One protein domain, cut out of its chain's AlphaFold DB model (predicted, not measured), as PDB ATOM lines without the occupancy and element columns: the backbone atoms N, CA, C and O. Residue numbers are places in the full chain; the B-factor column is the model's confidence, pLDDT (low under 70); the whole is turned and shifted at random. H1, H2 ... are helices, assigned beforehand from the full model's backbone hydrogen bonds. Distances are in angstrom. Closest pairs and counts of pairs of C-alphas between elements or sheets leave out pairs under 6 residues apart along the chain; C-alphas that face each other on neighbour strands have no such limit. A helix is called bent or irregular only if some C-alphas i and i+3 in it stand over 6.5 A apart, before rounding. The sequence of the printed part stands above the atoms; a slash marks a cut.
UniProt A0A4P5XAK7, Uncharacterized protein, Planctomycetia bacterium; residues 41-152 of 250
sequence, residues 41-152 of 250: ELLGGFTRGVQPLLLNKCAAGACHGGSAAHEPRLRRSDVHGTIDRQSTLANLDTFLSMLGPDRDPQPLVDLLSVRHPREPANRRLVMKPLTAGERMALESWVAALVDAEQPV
ATOM      1  N   GLU A  41     -41.345  29.025  22.892       93.81
ATOM      2  CA  GLU A  41     -41.231  27.567  22.855       93.81
ATOM      3  C   GLU A  41     -40.036  27.089  23.688       93.81
ATOM      4  O   GLU A  41     -40.169  26.160  24.493       93.81
ATOM      5  N   LEU A  42     -38.893  27.771  23.561       96.19
ATOM      6  CA  LEU A  42     -37.685  27.476  24.328       96.19
ATOM      7  C   LEU A  42     -37.841  27.853  25.797       96.19
ATOM      8  O   LEU A  42     -37.415  27.086  26.659       96.19
ATOM      9  N   LEU A  43     -38.530  28.954  26.108       95.44
ATOM     10  CA  LEU A  43     -38.900  29.284  27.487       95.44
ATOM     11  C   LEU A  43     -39.788  28.186  28.106       95.44
ATOM     12  O   LEU A  43     -39.598  27.784  29.259       95.44
ATOM     13  N   GLY A  44     -40.720  27.632  27.328       94.31
ATOM     14  CA  GLY A  44     -41.515  26.468  27.720       94.31
ATOM     15  C   GLY A  44     -40.662  25.216  27.965       94.31
ATOM     16  O   GLY A  44     -40.884  24.496  28.939       94.31
ATOM     17  N   GLY A  45     -39.663  24.967  27.116       96.19
ATOM     18  CA  GLY A  45     -38.685  23.890  27.304       96.19
ATOM     19  C   GLY A  45     -37.832  24.080  28.562       96.19
ATOM     20  O   GLY A  45     -37.634  23.136  29.329       96.19
ATOM     21  N   PHE A  46     -37.412  25.317  28.831       96.38
ATOM     22  CA  PHE A  46     -36.626  25.670  30.007       96.38
ATOM     23  C   PHE A  46     -37.413  25.401  31.288       96.38
ATOM     24  O   PHE A  46     -36.947  24.670  32.156       96.38
ATOM     25  N   THR A  47     -38.636  25.926  31.383       94.19
ATOM     26  CA  THR A  47     -39.484  25.790  32.583       94.19
ATOM     27  C   THR A  47     -39.838  24.343  32.922       94.19
ATOM     28  O   THR A  47     -39.913  23.997  34.099       94.19
ATOM     29  N   ARG A  48     -40.048  23.484  31.913       95.00
ATOM     30  CA  ARG A  48     -40.467  22.087  32.119       95.00
ATOM     31  C   ARG A  48     -39.310  21.096  32.237       95.00
ATOM     32  O   ARG A  48     -39.470  20.085  32.910       95.00
ATOM     33  N   GLY A  49     -38.185  21.355  31.570       95.12
ATOM     34  CA  GLY A  49     -37.053  20.425  31.506       95.12
ATOM     35  C   GLY A  49     -35.839  20.908  32.290       95.12
ATOM     36  O   GLY A  49     -35.423  20.282  33.263       95.12
ATOM     37  N   VAL A  50     -35.279  22.044  31.876       95.94
ATOM     38  CA  VAL A  50     -33.979  22.526  32.367       95.94
ATOM     39  C   VAL A  50     -34.071  23.098  33.785       95.94
ATOM     40  O   VAL A  50     -33.300  22.712  34.661       95.94
ATOM     41  N   GLN A  51     -35.032  23.981  34.056       94.06
ATOM     42  CA  GLN A  51     -35.165  24.661  35.347       94.06
ATOM     43  C   GLN A  51     -35.368  23.677  36.518       94.06
ATOM     44  O   GLN A  51     -34.650  23.811  37.514       94.06
ATOM     45  N   PRO A  52     -36.259  22.663  36.445       92.88
ATOM     46  CA  PRO A  52     -36.394  21.673  37.513       92.88
ATOM     47  C   PRO A  52     -35.115  20.863  37.732       92.88
ATOM     48  O   PRO A  52     -34.737  20.622  38.878       92.88
ATOM     49  N   LEU A  53     -34.421  20.479  36.654       93.12
ATOM     50  CA  LEU A  53     -33.146  19.766  36.728       93.12
ATOM     51  C   LEU A  53     -32.114  20.586  37.508       93.12
ATOM     52  O   LEU A  53     -31.543  20.082  38.476       93.12
ATOM     53  N   LEU A  54     -31.931  21.860  37.157       91.56
ATOM     54  CA  LEU A  54     -30.980  22.740  37.834       91.56
ATOM     55  C   LEU A  54     -31.350  22.958  39.304       91.56
ATOM     56  O   LEU A  54     -30.514  22.768  40.186       91.56
ATOM     57  N   LEU A  55     -32.614  23.282  39.592       89.94
ATOM     58  CA  LEU A  55     -33.082  23.505  40.962       89.94
ATOM     59  C   LEU A  55     -32.920  22.262  41.845       89.94
ATOM     60  O   LEU A  55     -32.596  22.407  43.028       89.94
ATOM     61  N   ASN A  56     -33.107  21.064  41.281       89.00
ATOM     62  CA  ASN A  56     -32.946  19.782  41.968       89.00
ATOM     63  C   ASN A  56     -31.474  19.397  42.172       89.00
ATOM     64  O   ASN A  56     -31.115  18.896  43.238       89.00
ATOM     65  N   LYS A  57     -30.599  19.634  41.189       87.62
ATOM     66  CA  LYS A  57     -29.159  19.379  41.352       87.62
ATOM     67  C   LYS A  57     -28.551  20.336  42.364       87.62
ATOM     68  O   LYS A  57     -27.922  19.886  43.322       87.62
ATOM     69  N   CYS A  58     -28.858  21.627  42.237       81.62
ATOM     70  CA  CYS A  58     -28.482  22.613  43.236       81.62
ATOM     71  C   CYS A  58     -29.011  22.186  44.614       81.62
ATOM     72  O   CYS A  58     -28.194  22.176  45.538       81.62
ATOM     73  N   ALA A  59     -30.289  21.745  44.729       80.31
ATOM     74  CA  ALA A  59     -30.920  21.160  45.943       80.31
ATOM     75  C   ALA A  59     -29.976  20.262  46.720       80.31
ATOM     76  O   ALA A  59     -29.684  20.479  47.896       80.31
ATOM     77  N   ALA A  60     -29.524  19.233  46.016       77.44
ATOM     78  CA  ALA A  60     -28.781  18.138  46.589       77.44
ATOM     79  C   ALA A  60     -27.339  18.533  46.922       77.44
ATOM     80  O   ALA A  60     -26.770  17.985  47.862       77.44
ATOM     81  N   GLY A  61     -26.762  19.482  46.177       71.06
ATOM     82  CA  GLY A  61     -25.387  19.953  46.359       71.06
ATOM     83  C   GLY A  61     -25.198  21.011  47.447       71.06
ATOM     84  O   GLY A  61     -24.074  21.457  47.654       71.06
ATOM     85  N   ALA A  62     -26.274  21.434  48.123       64.62
ATOM     86  CA  ALA A  62     -26.259  22.520  49.109       64.62
ATOM     87  C   ALA A  62     -25.739  23.871  48.560       64.62
ATOM     88  O   ALA A  62     -25.348  24.745  49.328       64.62
ATOM     89  N   CYS A  63     -25.780  24.080  47.237       65.00
ATOM     90  CA  CYS A  63     -25.284  25.311  46.600       65.00
ATOM     91  C   CYS A  63     -26.184  26.543  46.822       65.00
ATOM     92  O   CYS A  63     -25.874  27.624  46.351       65.00
ATOM     93  N   HIS A  64     -27.321  26.405  47.500       61.66
ATOM     94  CA  HIS A  64     -28.384  27.408  47.574       61.66
ATOM     95  C   HIS A  64     -29.007  27.315  48.972       61.66
ATOM     96  O   HIS A  64     -29.454  26.257  49.406       61.66
ATOM     97  N   GLY A  65     -28.958  28.417  49.718       53.25
ATOM     98  CA  GLY A  65     -29.356  28.425  51.127       53.25
ATOM     99  C   GLY A  65     -28.889  29.670  51.870       53.25
ATOM    100  O   GLY A  65     -28.251  29.557  52.910       53.25
ATOM    101  N   GLY A  66     -29.164  30.857  51.322       58.84
ATOM    102  CA  GLY A  66     -28.918  32.141  51.989       58.84
ATOM    103  C   GLY A  66     -27.985  33.086  51.232       58.84
ATOM    104  O   GLY A  66     -27.436  32.753  50.184       58.84
ATOM    105  N   SER A  67     -27.788  34.285  51.781       64.69
ATOM    106  CA  SER A  67     -26.920  35.338  51.227       64.69
ATOM    107  C   SER A  67     -25.444  34.936  51.100       64.69
ATOM    108  O   SER A  67     -24.694  35.607  50.394       64.69
ATOM    109  N   ALA A  68     -25.042  33.837  51.744       64.75
ATOM    110  CA  ALA A  68     -23.705  33.249  51.682       64.75
ATOM    111  C   ALA A  68     -23.563  32.119  50.638       64.75
ATOM    112  O   ALA A  68     -22.476  31.562  50.486       64.75
ATOM    113  N   ALA A  69     -24.636  31.763  49.920       66.19
ATOM    114  CA  ALA A  69     -24.589  30.735  48.885       66.19
ATOM    115  C   ALA A  69     -23.620  31.121  47.755       66.19
ATOM    116  O   ALA A  69     -23.583  32.285  47.327       66.19
ATOM    117  N   HIS A  70     -22.846  30.136  47.295       69.31
ATOM    118  CA  HIS A  70     -21.974  30.267  46.130       69.31
ATOM    119  C   HIS A  70     -22.807  30.358  44.850       69.31
ATOM    120  O   HIS A  70     -23.912  29.823  44.777       69.31
ATOM    121  N   GLU A  71     -22.298  31.083  43.860       75.50
ATOM    122  CA  GLU A  71     -22.956  31.203  42.561       75.50
ATOM    123  C   GLU A  71     -22.916  29.863  41.805       75.50
ATOM    124  O   GLU A  71     -21.949  29.110  41.959       75.50
ATOM    125  N   PRO A  72     -23.959  29.535  41.017       77.62
ATOM    126  CA  PRO A  72     -25.140  30.345  40.672       77.62
ATOM    127  C   PRO A  72     -26.255  30.370  41.735       77.62
ATOM    128  O   PRO A  72     -26.572  29.370  42.379       77.62
ATOM    129  N   ARG A  73     -26.945  31.513  41.855       82.81
ATOM    130  CA  ARG A  73     -28.092  31.690  42.764       82.81
ATOM    131  C   ARG A  73     -29.418  31.560  42.025       82.81
ATOM    132  O   ARG A  73     -30.005  32.551  41.605       82.81
ATOM    133  N   LEU A  74     -29.918  30.334  41.918       87.19
ATOM    134  CA  LEU A  74     -31.254  30.091  41.374       87.19
ATOM    135  C   LEU A  74     -32.335  30.372  42.426       87.19
ATOM    136  O   LEU A  74     -32.274  29.888  43.559       87.19
ATOM    137  N   ARG A  75     -33.349  31.143  42.036       87.94
ATOM    138  CA  ARG A  75     -34.533  31.444  42.840       87.94
ATOM    139  C   ARG A  75     -35.475  30.250  42.816       87.94
ATOM    140  O   ARG A  75     -35.924  29.814  41.755       87.94
ATOM    141  N   ARG A  76     -35.811  29.733  43.994       85.19
ATOM    142  CA  ARG A  76     -36.949  28.826  44.144       85.19
ATOM    143  C   ARG A  76     -38.207  29.668  44.260       85.19
ATOM    144  O   ARG A  76     -38.244  30.578  45.081       85.19
ATOM    145  N   SER A  77     -39.202  29.366  43.435       81.00
ATOM    146  CA  SER A  77     -40.557  29.855  43.664       81.00
ATOM    147  C   SER A  77     -41.079  29.301  44.989       81.00
ATOM    148  O   SER A  77     -40.613  28.253  45.455       81.00
ATOM    149  N   ASP A  78     -42.019  30.015  45.602       76.12
ATOM    150  CA  ASP A  78     -42.569  29.632  46.896       76.12
ATOM    151  C   ASP A  78     -43.089  28.191  46.897       76.12
ATOM    152  O   ASP A  78     -43.601  27.663  45.904       76.12
ATOM    153  N   VAL A  79     -42.970  27.556  48.064       65.69
ATOM    154  CA  VAL A  79     -43.302  26.142  48.307       65.69
ATOM    155  C   VAL A  79     -44.759  25.812  47.948       65.69
ATOM    156  O   VAL A  79     -45.089  24.655  47.701       65.69
ATOM    157  N   HIS A  80     -45.619  26.825  47.827       79.38
ATOM    158  CA  HIS A  80     -47.006  26.699  47.381       79.38
ATOM    159  C   HIS A  80     -47.171  26.337  45.893       79.38
ATOM    160  O   HIS A  80     -48.296  26.247  45.409       79.38
ATOM    161  N   GLY A  81     -46.075  26.095  45.165       69.06
ATOM    162  CA  GLY A  81     -46.105  25.463  43.843       69.06
ATOM    163  C   GLY A  81     -46.554  26.386  42.712       69.06
ATOM    164  O   GLY A  81     -46.747  25.934  41.585       69.06
ATOM    165  N   THR A  82     -46.707  27.680  42.982       82.31
ATOM    166  CA  THR A  82     -47.017  28.674  41.957       82.31
ATOM    167  C   THR A  82     -45.743  29.008  41.186       82.31
ATOM    168  O   THR A  82     -44.757  29.473  41.757       82.31
ATOM    169  N   ILE A  83     -45.744  28.747  39.877       80.88
ATOM    170  CA  ILE A  83     -44.650  29.154  38.993       80.88
ATOM    171  C   ILE A  83     -44.764  30.664  38.791       80.88
ATOM    172  O   ILE A  83     -45.656  31.144  38.092       80.88
ATOM    173  N   ASP A  84     -43.859  31.407  39.415       89.19
ATOM    174  CA  ASP A  84     -43.747  32.845  39.222       89.19
ATOM    175  C   ASP A  84     -42.916  33.155  37.968       89.19
ATOM    176  O   ASP A  84     -41.743  32.780  37.859       89.19
ATOM    177  N   ARG A  85     -43.525  33.882  37.023       89.94
ATOM    178  CA  ARG A  85     -42.877  34.293  35.771       89.94
ATOM    179  C   ARG A  85     -41.607  35.095  36.038       89.94
ATOM    180  O   ARG A  85     -40.619  34.901  35.331       89.94
ATOM    181  N   GLN A  86     -41.617  35.981  37.034       90.56
ATOM    182  CA  GLN A  86     -40.459  36.821  37.335       90.56
ATOM    183  C   GLN A  86     -39.277  35.971  37.822       90.56
ATOM    184  O   GLN A  86     -38.147  36.162  37.372       90.56
ATOM    185  N   SER A  87     -39.539  34.983  38.674       90.06
ATOM    186  CA  SER A  87     -38.546  34.011  39.139       90.06
ATOM    187  C   SER A  87     -38.017  33.127  38.008       90.06
ATOM    188  O   SER A  87     -36.811  32.905  37.929       90.06
ATOM    189  N   THR A  88     -38.877  32.662  37.096       92.31
ATOM    190  CA  THR A  88     -38.444  31.915  35.904       92.31
ATOM    191  C   THR A  88     -37.512  32.741  35.020       92.31
ATOM    192  O   THR A  88     -36.465  32.234  34.625       92.31
ATOM    193  N   LEU A  89     -37.848  34.003  34.733       93.62
ATOM    194  CA  LEU A  89     -37.000  34.868  33.905       93.62
ATOM    195  C   LEU A  89     -35.664  35.183  34.588       93.62
ATOM    196  O   LEU A  89     -34.629  35.135  33.936       93.62
ATOM    197  N   ALA A  90     -35.662  35.423  35.902       91.69
ATOM    198  CA  ALA A  90     -34.425  35.623  36.662       91.69
ATOM    199  C   ALA A  90     -33.531  34.367  36.674       91.69
ATOM    200  O   ALA A  90     -32.306  34.462  36.602       91.69
ATOM    201  N   ASN A  91     -34.138  33.179  36.748       92.69
ATOM    202  CA  ASN A  91     -33.409  31.915  36.659       92.69
ATOM    203  C   ASN A  91     -32.850  31.669  35.260       92.69
ATOM    204  O   ASN A  91     -31.736  31.164  35.146       92.69
ATOM    205  N   LEU A  92     -33.605  32.019  34.218       95.25
ATOM    206  CA  LEU A  92     -33.135  31.951  32.840       95.25
ATOM    207  C   LEU A  92     -31.940  32.886  32.632       95.25
ATOM    208  O   LEU A  92     -30.923  32.446  32.122       95.25
ATOM    209  N   ASP A  93     -32.015  34.127  33.102       93.94
ATOM    210  CA  ASP A  93     -30.912  35.092  33.027       93.94
ATOM    211  C   ASP A  93     -29.641  34.596  33.744       93.94
ATOM    212  O   ASP A  93     -28.544  34.587  33.179       93.94
ATOM    213  N   THR A  94     -29.803  34.057  34.958       92.06
ATOM    214  CA  THR A  94     -28.704  33.426  35.708       92.06
ATOM    215  C   THR A  94     -28.114  32.244  34.935       92.06
ATOM    216  O   THR A  94     -26.899  32.068  34.885       92.06
ATOM    217  N   PHE A  95     -28.969  31.425  34.322       93.56
ATOM    218  CA  PHE A  95     -28.552  30.278  33.528       93.56
ATOM    219  C   PHE A  95     -27.768  30.686  32.278       93.56
ATOM    220  O   PHE A  95     -26.684  30.164  32.041       93.56
ATOM    221  N   LEU A  96     -28.272  31.662  31.527       94.88
ATOM    222  CA  LEU A  96     -27.607  32.215  30.351       94.88
ATOM    223  C   LEU A  96     -26.252  32.836  30.706       94.88
ATOM    224  O   LEU A  96     -25.299  32.689  29.948       94.88
ATOM    225  N   SER A  97     -26.152  33.473  31.874       92.19
ATOM    226  CA  SER A  97     -24.891  34.018  32.386       92.19
ATOM    227  C   SER A  97     -23.860  32.923  32.684       92.19
ATOM    228  O   SER A  97     -22.679  33.110  32.407       92.19
ATOM    229  N   MET A  98     -24.289  31.762  33.197       91.31
ATOM    230  CA  MET A  98     -23.390  30.624  33.446       91.31
ATOM    231  C   MET A  98     -22.838  29.988  32.173       91.31
ATOM    232  O   MET A  98     -21.707  29.514  32.184       91.31
ATOM    233  N   LEU A  99     -23.637  29.944  31.105       94.50
ATOM    234  CA  LEU A  99     -23.186  29.431  29.809       94.50
ATOM    235  C   LEU A  99     -22.174  30.368  29.132       94.50
ATOM    236  O   LEU A  99     -21.491  29.969  28.192       94.50
ATOM    237  N   GLY A 100     -22.093  31.620  29.590       94.75
ATOM    238  CA  GLY A 100     -21.246  32.636  28.988       94.75
ATOM    239  C   GLY A 100     -21.728  33.083  27.599       94.75
ATOM    240  O   GLY A 100     -22.835  32.735  27.164       94.75
ATOM    241  N   PRO A 101     -20.914  33.896  26.904       94.75
ATOM    242  CA  PRO A 101     -21.253  34.437  25.588       94.75
ATOM    243  C   PRO A 101     -21.301  33.364  24.493       94.75
ATOM    244  O   PRO A 101     -22.132  33.462  23.598       94.75
ATOM    245  N   ASP A 102     -20.473  32.320  24.594       95.88
ATOM    246  CA  ASP A 102     -20.377  31.254  23.584       95.88
ATOM    247  C   ASP A 102     -21.479  30.193  23.717       95.88
ATOM    248  O   ASP A 102     -21.554  29.263  22.917       95.88
ATOM    249  N   ARG A 103     -22.330  30.324  24.744       96.12
ATOM    250  CA  ARG A 103     -23.395  29.370  25.076       96.12
ATOM    251  C   ARG A 103     -22.890  27.932  25.265       96.12
ATOM    252  O   ARG A 103     -23.641  26.991  25.024       96.12
ATOM    253  N   ASP A 104     -21.650  27.742  25.712       96.50
ATOM    254  CA  ASP A 104     -21.072  26.407  25.887       96.50
ATOM    255  C   ASP A 104     -21.685  25.704  27.115       96.50
ATOM    256  O   ASP A 104     -21.552  26.192  28.243       96.50
ATOM    257  N   PRO A 105     -22.360  24.550  26.947       96.00
ATOM    258  CA  PRO A 105     -22.896  23.807  28.075       96.00
ATOM    259  C   PRO A 105     -21.828  23.036  28.864       96.00
ATOM    260  O   PRO A 105     -22.122  22.646  29.996       96.00
ATOM    261  N   GLN A 106     -20.626  22.779  28.324       95.38
ATOM    262  CA  GLN A 106     -19.650  21.886  28.968       95.38
ATOM    263  C   GLN A 106     -19.219  22.341  30.369       95.38
ATOM    264  O   GLN A 106     -19.295  21.512  31.277       95.38
ATOM    265  N   PRO A 107     -18.880  23.621  30.629       92.00
ATOM    266  CA  PRO A 107     -18.517  24.063  31.975       92.00
ATOM    267  C   PRO A 107     -19.616  23.787  33.007       92.00
ATOM    268  O   PRO A 107     -19.340  23.385  34.140       92.00
ATOM    269  N   LEU A 108     -20.880  23.954  32.609       90.62
ATOM    270  CA  LEU A 108     -22.021  23.669  33.469       90.62
ATOM    271  C   LEU A 108     -22.241  22.161  33.644       90.62
ATOM    272  O   LEU A 108     -22.524  21.707  34.752       90.62
ATOM    273  N   VAL A 109     -22.110  21.373  32.577       92.44
ATOM    274  CA  VAL A 109     -22.214  19.908  32.636       92.44
ATOM    275  C   VAL A 109     -21.140  19.339  33.558       92.44
ATOM    276  O   VAL A 109     -21.458  18.497  34.398       92.44
ATOM    277  N   ASP A 110     -19.904  19.823  33.463       89.69
ATOM    278  CA  ASP A 110     -18.792  19.419  34.320       89.69
ATOM    279  C   ASP A 110     -19.067  19.781  35.779       89.69
ATOM    280  O   ASP A 110     -18.985  18.918  36.659       89.69
ATOM    281  N   LEU A 111     -19.510  21.016  36.039       85.06
ATOM    282  CA  LEU A 111     -19.912  21.468  37.372       85.06
ATOM    283  C   LEU A 111     -21.008  20.570  37.978       85.06
ATOM    284  O   LEU A 111     -20.939  20.188  39.145       85.06
ATOM    285  N   LEU A 112     -22.013  20.195  37.181       86.06
ATOM    286  CA  LEU A 112     -23.127  19.344  37.609       86.06
ATOM    287  C   LEU A 112     -22.778  17.844  37.653       86.06
ATOM    288  O   LEU A 112     -23.528  17.048  38.228       86.06
ATOM    289  N   SER A 113     -21.655  17.443  37.058       82.62
ATOM    290  CA  SER A 113     -21.168  16.058  37.050       82.62
ATOM    291  C   SER A 113     -20.242  15.756  38.228       82.62
ATOM    292  O   SER A 113     -20.122  14.598  38.639       82.62
ATOM    293  N   VAL A 114     -19.627  16.781  38.821       77.50
ATOM    294  CA  VAL A 114     -18.806  16.647  40.029       77.50
ATOM    295  C   VAL A 114     -19.694  16.554  41.276       77.50
ATOM    296  O   VAL A 114     -20.729  17.207  41.397       77.50
ATOM    297  N   ARG A 115     -19.299  15.727  42.254       68.06
ATOM    298  CA  ARG A 115     -19.981  15.681  43.557       68.06
ATOM    299  C   ARG A 115     -19.741  16.984  44.322       68.06
ATOM    300  O   ARG A 115     -18.599  17.306  44.646       68.06
ATOM    301  N   HIS A 116     -20.825  17.669  44.672       64.12
ATOM    302  CA  HIS A 116     -20.818  18.843  45.542       64.12
ATOM    303  C   HIS A 116     -21.565  18.570  46.859       64.12
ATOM    304  O   HIS A 116     -22.587  17.873  46.827       64.12
ATOM    305  N   PRO A 117     -21.086  19.116  47.998       61.06
ATOM    306  CA  PRO A 117     -19.777  19.763  48.186       61.06
ATOM    307  C   PRO A 117     -18.616  18.768  48.010       61.06
ATOM    308  O   PRO A 117     -18.782  17.581  48.285       61.06
ATOM    309  N   ARG A 118     -17.431  19.243  47.594       57.09
ATOM    310  CA  ARG A 118     -16.219  18.399  47.494       57.09
ATOM    311  C   ARG A 118     -15.816  17.826  48.860       57.09
ATOM    312  O   ARG A 118     -15.358  16.692  48.941       57.09
ATOM    313  N   GLU A 119     -16.084  18.587  49.921       60.31
ATOM    314  CA  GLU A 119     -16.020  18.157  51.318       60.31
ATOM    315  C   GLU A 119     -17.373  18.423  51.988       60.31
ATOM    316  O   GLU A 119     -17.641  19.528  52.466       60.31
ATOM    317  N   PRO A 120     -18.295  17.450  51.982       57.81
ATOM    318  CA  PRO A 120     -19.584  17.652  52.610       57.81
ATOM    319  C   PRO A 120     -19.405  17.702  54.131       57.81
ATOM    320  O   PRO A 120     -19.093  16.687  54.754       57.81
ATOM    321  N   ALA A 121     -19.704  18.851  54.746       61.97
ATOM    322  CA  ALA A 121     -19.864  18.949  56.203       61.97
ATOM    323  C   ALA A 121     -20.931  17.960  56.724       61.97
ATOM    324  O   ALA A 121     -20.894  17.527  57.873       61.97
ATOM    325  N   ASN A 122     -21.863  17.556  55.850       63.19
ATOM    326  CA  ASN A 122     -22.851  16.519  56.101       63.19
ATOM    327  C   ASN A 122     -22.862  15.502  54.949       63.19
ATOM    328  O   ASN A 122     -23.371  15.791  53.867       63.19
ATOM    329  N   ARG A 123     -22.364  14.282  55.202       64.88
ATOM    330  CA  ARG A 123     -22.297  13.167  54.231       64.88
ATOM    331  C   ARG A 123     -23.645  12.785  53.593       64.88
ATOM    332  O   ARG A 123     -23.656  11.995  52.654       64.88
ATOM    333  N   ARG A 124     -24.776  13.300  54.093       65.56
ATOM    334  CA  ARG A 124     -26.118  13.067  53.531       65.56
ATOM    335  C   ARG A 124     -26.461  13.969  52.342       65.56
ATOM    336  O   ARG A 124     -27.385  13.644  51.606       65.56
ATOM    337  N   LEU A 125     -25.739  15.073  52.144       66.31
ATOM    338  CA  LEU A 125     -25.953  16.014  51.041       66.31
ATOM    339  C   LEU A 125     -24.872  15.797  49.985       66.31
ATOM    340  O   LEU A 125     -23.882  16.521  49.927       66.31
ATOM    341  N   VAL A 126     -25.026  14.723  49.210       69.50
ATOM    342  CA  VAL A 126     -24.147  14.425  48.077       69.50
ATOM    343  C   VAL A 126     -24.978  14.509  46.811       69.50
ATOM    344  O   VAL A 126     -25.854  13.673  46.573       69.50
ATOM    345  N   MET A 127     -24.684  15.507  45.981       80.75
ATOM    346  CA  MET A 127     -25.273  15.604  44.652       80.75
ATOM    347  C   MET A 127     -24.889  14.373  43.821       80.75
ATOM    348  O   MET A 127     -23.711  14.032  43.690       80.75
ATOM    349  N   LYS A 128     -25.891  13.695  43.254       84.88
ATOM    350  CA  LYS A 128     -25.654  12.663  42.241       84.88
ATOM    351  C   LYS A 128     -25.277  13.344  40.918       84.88
ATOM    352  O   LYS A 128     -25.972  14.300  40.556       84.88
ATOM    353  N   PRO A 129     -24.276  12.825  40.184       88.44
ATOM    354  CA  PRO A 129     -23.954  13.303  38.841       88.44
ATOM    355  C   PRO A 129     -25.182  13.330  37.922       88.44
ATOM    356  O   PRO A 129     -26.193  12.667  38.197       88.44
ATOM    357  N   LEU A 130     -25.103  14.092  36.832       90.62
ATOM    358  CA  LEU A 130     -26.108  14.039  35.772       90.62
ATOM    359  C   LEU A 130     -26.201  12.619  35.197       90.62
ATOM    360  O   LEU A 130     -25.195  11.973  34.908       90.62
ATOM    361  N   THR A 131     -27.425  12.128  35.027       93.88
ATOM    362  CA  THR A 131     -27.674  10.946  34.198       93.88
ATOM    363  C   THR A 131     -27.480  11.300  32.721       93.88
ATOM    364  O   THR A 131     -27.551  12.469  32.342       93.88
ATOM    365  N   ALA A 132     -27.286  10.298  31.859       94.69
ATOM    366  CA  ALA A 132     -27.148  10.528  30.418       94.69
ATOM    367  C   ALA A 132     -28.361  11.269  29.816       94.69
ATOM    368  O   ALA A 132     -28.186  12.164  28.997       94.69
ATOM    369  N   GLY A 133     -29.580  10.944  30.266       95.62
ATOM    370  CA  GLY A 133     -30.800  11.620  29.811       95.62
ATOM    371  C   GLY A 133     -30.908  13.066  30.302       95.62
ATOM    372  O   GLY A 133     -31.278  13.945  29.534       95.62
ATOM    373  N   GLU A 134     -30.533  13.331  31.557       95.38
ATOM    374  CA  GLU A 134     -30.475  14.696  32.107       95.38
ATOM    375  C   GLU A 134     -29.458  15.565  31.351       95.38
ATOM    376  O   GLU A 134     -29.761  16.704  31.000       95.38
ATOM    377  N   ARG A 135     -28.272  15.011  31.064       95.88
ATOM    378  CA  ARG A 135     -27.236  15.677  30.267       95.88
ATOM    379  C   ARG A 135     -27.740  15.996  28.859       95.88
ATOM    380  O   ARG A 135     -27.661  17.145  28.441       95.88
ATOM    381  N   MET A 136     -28.312  15.007  28.174       96.38
ATOM    382  CA  MET A 136     -28.854  15.179  26.826       96.38
ATOM    383  C   MET A 136     -29.951  16.247  26.791       96.38
ATOM    384  O   MET A 136     -29.933  17.103  25.918       96.38
ATOM    385  N   ALA A 137     -30.872  16.251  27.760       95.50
ATOM    386  CA  ALA A 137     -31.933  17.254  27.827       95.50
ATOM    387  C   ALA A 137     -31.384  18.685  27.972       95.50
ATOM    388  O   ALA A 137     -31.899  19.606  27.340       95.50
ATOM    389  N   LEU A 138     -30.336  18.866  28.783       96.94
ATOM    390  CA  LEU A 138     -29.655  20.148  28.947       96.94
ATOM    391  C   LEU A 138     -28.947  20.574  27.652       96.94
ATOM    392  O   LEU A 138     -29.201  21.666  27.150       96.94
ATOM    393  N   GLU A 139     -28.099  19.705  27.097       97.19
ATOM    394  CA  GLU A 139     -27.315  19.986  25.886       97.19
ATOM    395  C   GLU A 139     -28.223  20.247  24.671       97.19
ATOM    396  O   GLU A 139     -28.002  21.207  23.939       97.19
ATOM    397  N   SER A 140     -29.295  19.465  24.485       97.62
ATOM    398  CA  SER A 140     -30.263  19.677  23.399       97.62
ATOM    399  C   SER A 140     -31.026  20.994  23.529       97.62
ATOM    400  O   SER A 140     -31.301  21.638  22.519       97.62
ATOM    401  N   TRP A 141     -31.371  21.415  24.750       98.06
ATOM    402  CA  TRP A 141     -32.022  22.709  24.949       98.06
ATOM    403  C   TRP A 141     -31.074  23.867  24.615       98.06
ATOM    404  O   TRP A 141     -31.490  24.820  23.961       98.06
ATOM    405  N   VAL A 142     -29.802  23.771  25.020       97.88
ATOM    406  CA  VAL A 142     -28.786  24.791  24.711       97.88
ATOM    407  C   VAL A 142     -28.501  24.849  23.212       97.88
ATOM    408  O   VAL A 142     -28.458  25.941  22.657       97.88
ATOM    409  N   ALA A 143     -28.399  23.705  22.533       97.44
ATOM    410  CA  ALA A 143     -28.264  23.666  21.077       97.44
ATOM    411  C   ALA A 143     -29.438  24.376  20.379       97.44
ATOM    412  O   ALA A 143     -29.223  25.241  19.537       97.44
ATOM    413  N   ALA A 144     -30.675  24.098  20.803       96.88
ATOM    414  CA  ALA A 144     -31.857  24.757  20.252       96.88
ATOM    415  C   ALA A 144     -31.888  26.272  20.533       96.88
ATOM    416  O   ALA A 144     -32.391  27.037  19.711       96.88
ATOM    417  N   LEU A 145     -31.352  26.716  21.677       96.38
ATOM    418  CA  LEU A 145     -31.162  28.136  21.973       96.38
ATOM    419  C   LEU A 145     -30.164  28.781  21.009       96.38
ATOM    420  O   LEU A 145     -30.483  29.819  20.441       96.38
ATOM    421  N   VAL A 146     -28.997  28.167  20.800       96.19
ATOM    422  CA  VAL A 146     -27.974  28.677  19.873       96.19
ATOM    423  C   VAL A 146     -28.528  28.769  18.454       96.19
ATOM    424  O   VAL A 146     -28.356  29.790  17.793       96.19
ATOM    425  N   ASP A 147     -29.251  27.745  18.000       95.00
ATOM    426  CA  ASP A 147     -29.900  27.746  16.686       95.00
ATOM    427  C   ASP A 147     -30.940  28.867  16.548       95.00
ATOM    428  O   ASP A 147     -31.071  29.457  15.477       95.00
ATOM    429  N   ALA A 148     -31.662  29.193  17.623       93.38
ATOM    430  CA  ALA A 148     -32.636  30.281  17.636       93.38
ATOM    431  C   ALA A 148     -32.010  31.682  17.747       93.38
ATOM    432  O   ALA A 148     -32.619  32.654  17.301       93.38
ATOM    433  N   GLU A 149     -30.829  31.801  18.361       92.44
ATOM    434  CA  GLU A 149     -30.069  33.055  18.461       92.44
ATOM    435  C   GLU A 149     -29.319  33.383  17.167       92.44
ATOM    436  O   GLU A 149     -29.000  34.553  16.928       92.44
ATOM    437  N   GLN A 150     -29.046  32.383  16.320       90.94
ATOM    438  CA  GLN A 150     -28.475  32.645  15.009       90.94
ATOM    439  C   GLN A 150     -29.395  33.616  14.266       90.94
ATOM    440  O   GLN A 150     -30.601  33.363  14.169       90.94
ATOM    441  N   PRO A 151     -28.854  34.735  13.741       82.44
ATOM    442  CA  PRO A 151     -29.651  35.643  12.943       82.44
ATOM    443  C   PRO A 151     -30.272  34.787  11.857       82.44
ATOM    444  O   PRO A 151     -29.541  34.070  11.165       82.44
ATOM    445  N   VAL A 152     -31.607  34.817  11.761       77.81
ATOM    446  CA  VAL A 152     -32.321  34.207  10.645       77.81
ATOM    447  C   VAL A 152     -31.610  34.763   9.436       77.81
ATOM    448  O   VAL A 152     -31.733  35.956   9.155       77.81
TER     449      VAL A 152
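What this domain is: This is residues 41 to 152 of the 250 residues of an uncharacterized protein of Planctomycetia bacterium (UniProt A0A4P5XAK7). A bent helix, H1, has H4 beside its first arm and H2 crossing it near the bend, while short H3 makes a corner with the end of H2. Loop 114 to 131 reaches one end of the long axis. The 112 printed residues hold four named helices, H1 to H4 in order, and no named strand: all helix, compact, radius of gyration of the C-alphas 14.3 A, spans 50 by 30 by 24 A.

Where its parts are: H1, residues 41 to 61, assigned as one helix by its hydrogen bonds, is bent: C-alphas 48 and 51 are 6.7 A apart. Arm H1a, 41 to 48, begins at C-alpha 41 (-41.231, 27.567, 22.855) and spans 10.8 A; H1b, 51 to 61, 15.5 A. H2, 85 to 99, spans 21.1 A; H3, 106 to 113, 10.1 A; H4, 132 to 149, 25.7 A, ending at C-alpha 149 (-30.069, 33.055, 18.461).

How they stand to each other: H1a touches H4, residues 141 to 145 alone, at a shallow tilt of 28 degrees, opposite ways; closest C-alphas Leu 42 and Leu 145, 7.0 A. H1b only just touches H2, residues 88 to 92 alone, with 3 pairs of C-alphas within 8 A; closest Gln 51 and Asn 91, 7.6 A. H2 and H3 only just touch, only at the corner, with 3 such pairs; closest Leu 99 and Leu 108, 6.9 A. H2 and H4 are apart. In H1a, H1b, H2, H3 and H4 every O i to N i+4 pair is within hydrogen-bond range.

The domain as a whole: The C-alphas farthest apart, Asn 122 and Val 152, are 49.7 A apart. The printed part has no cut. Links H1 to H2 and H3 to H4 are long. Residues 62 to 70, 79, 81 and 115 to 126 have pLDDT under 70.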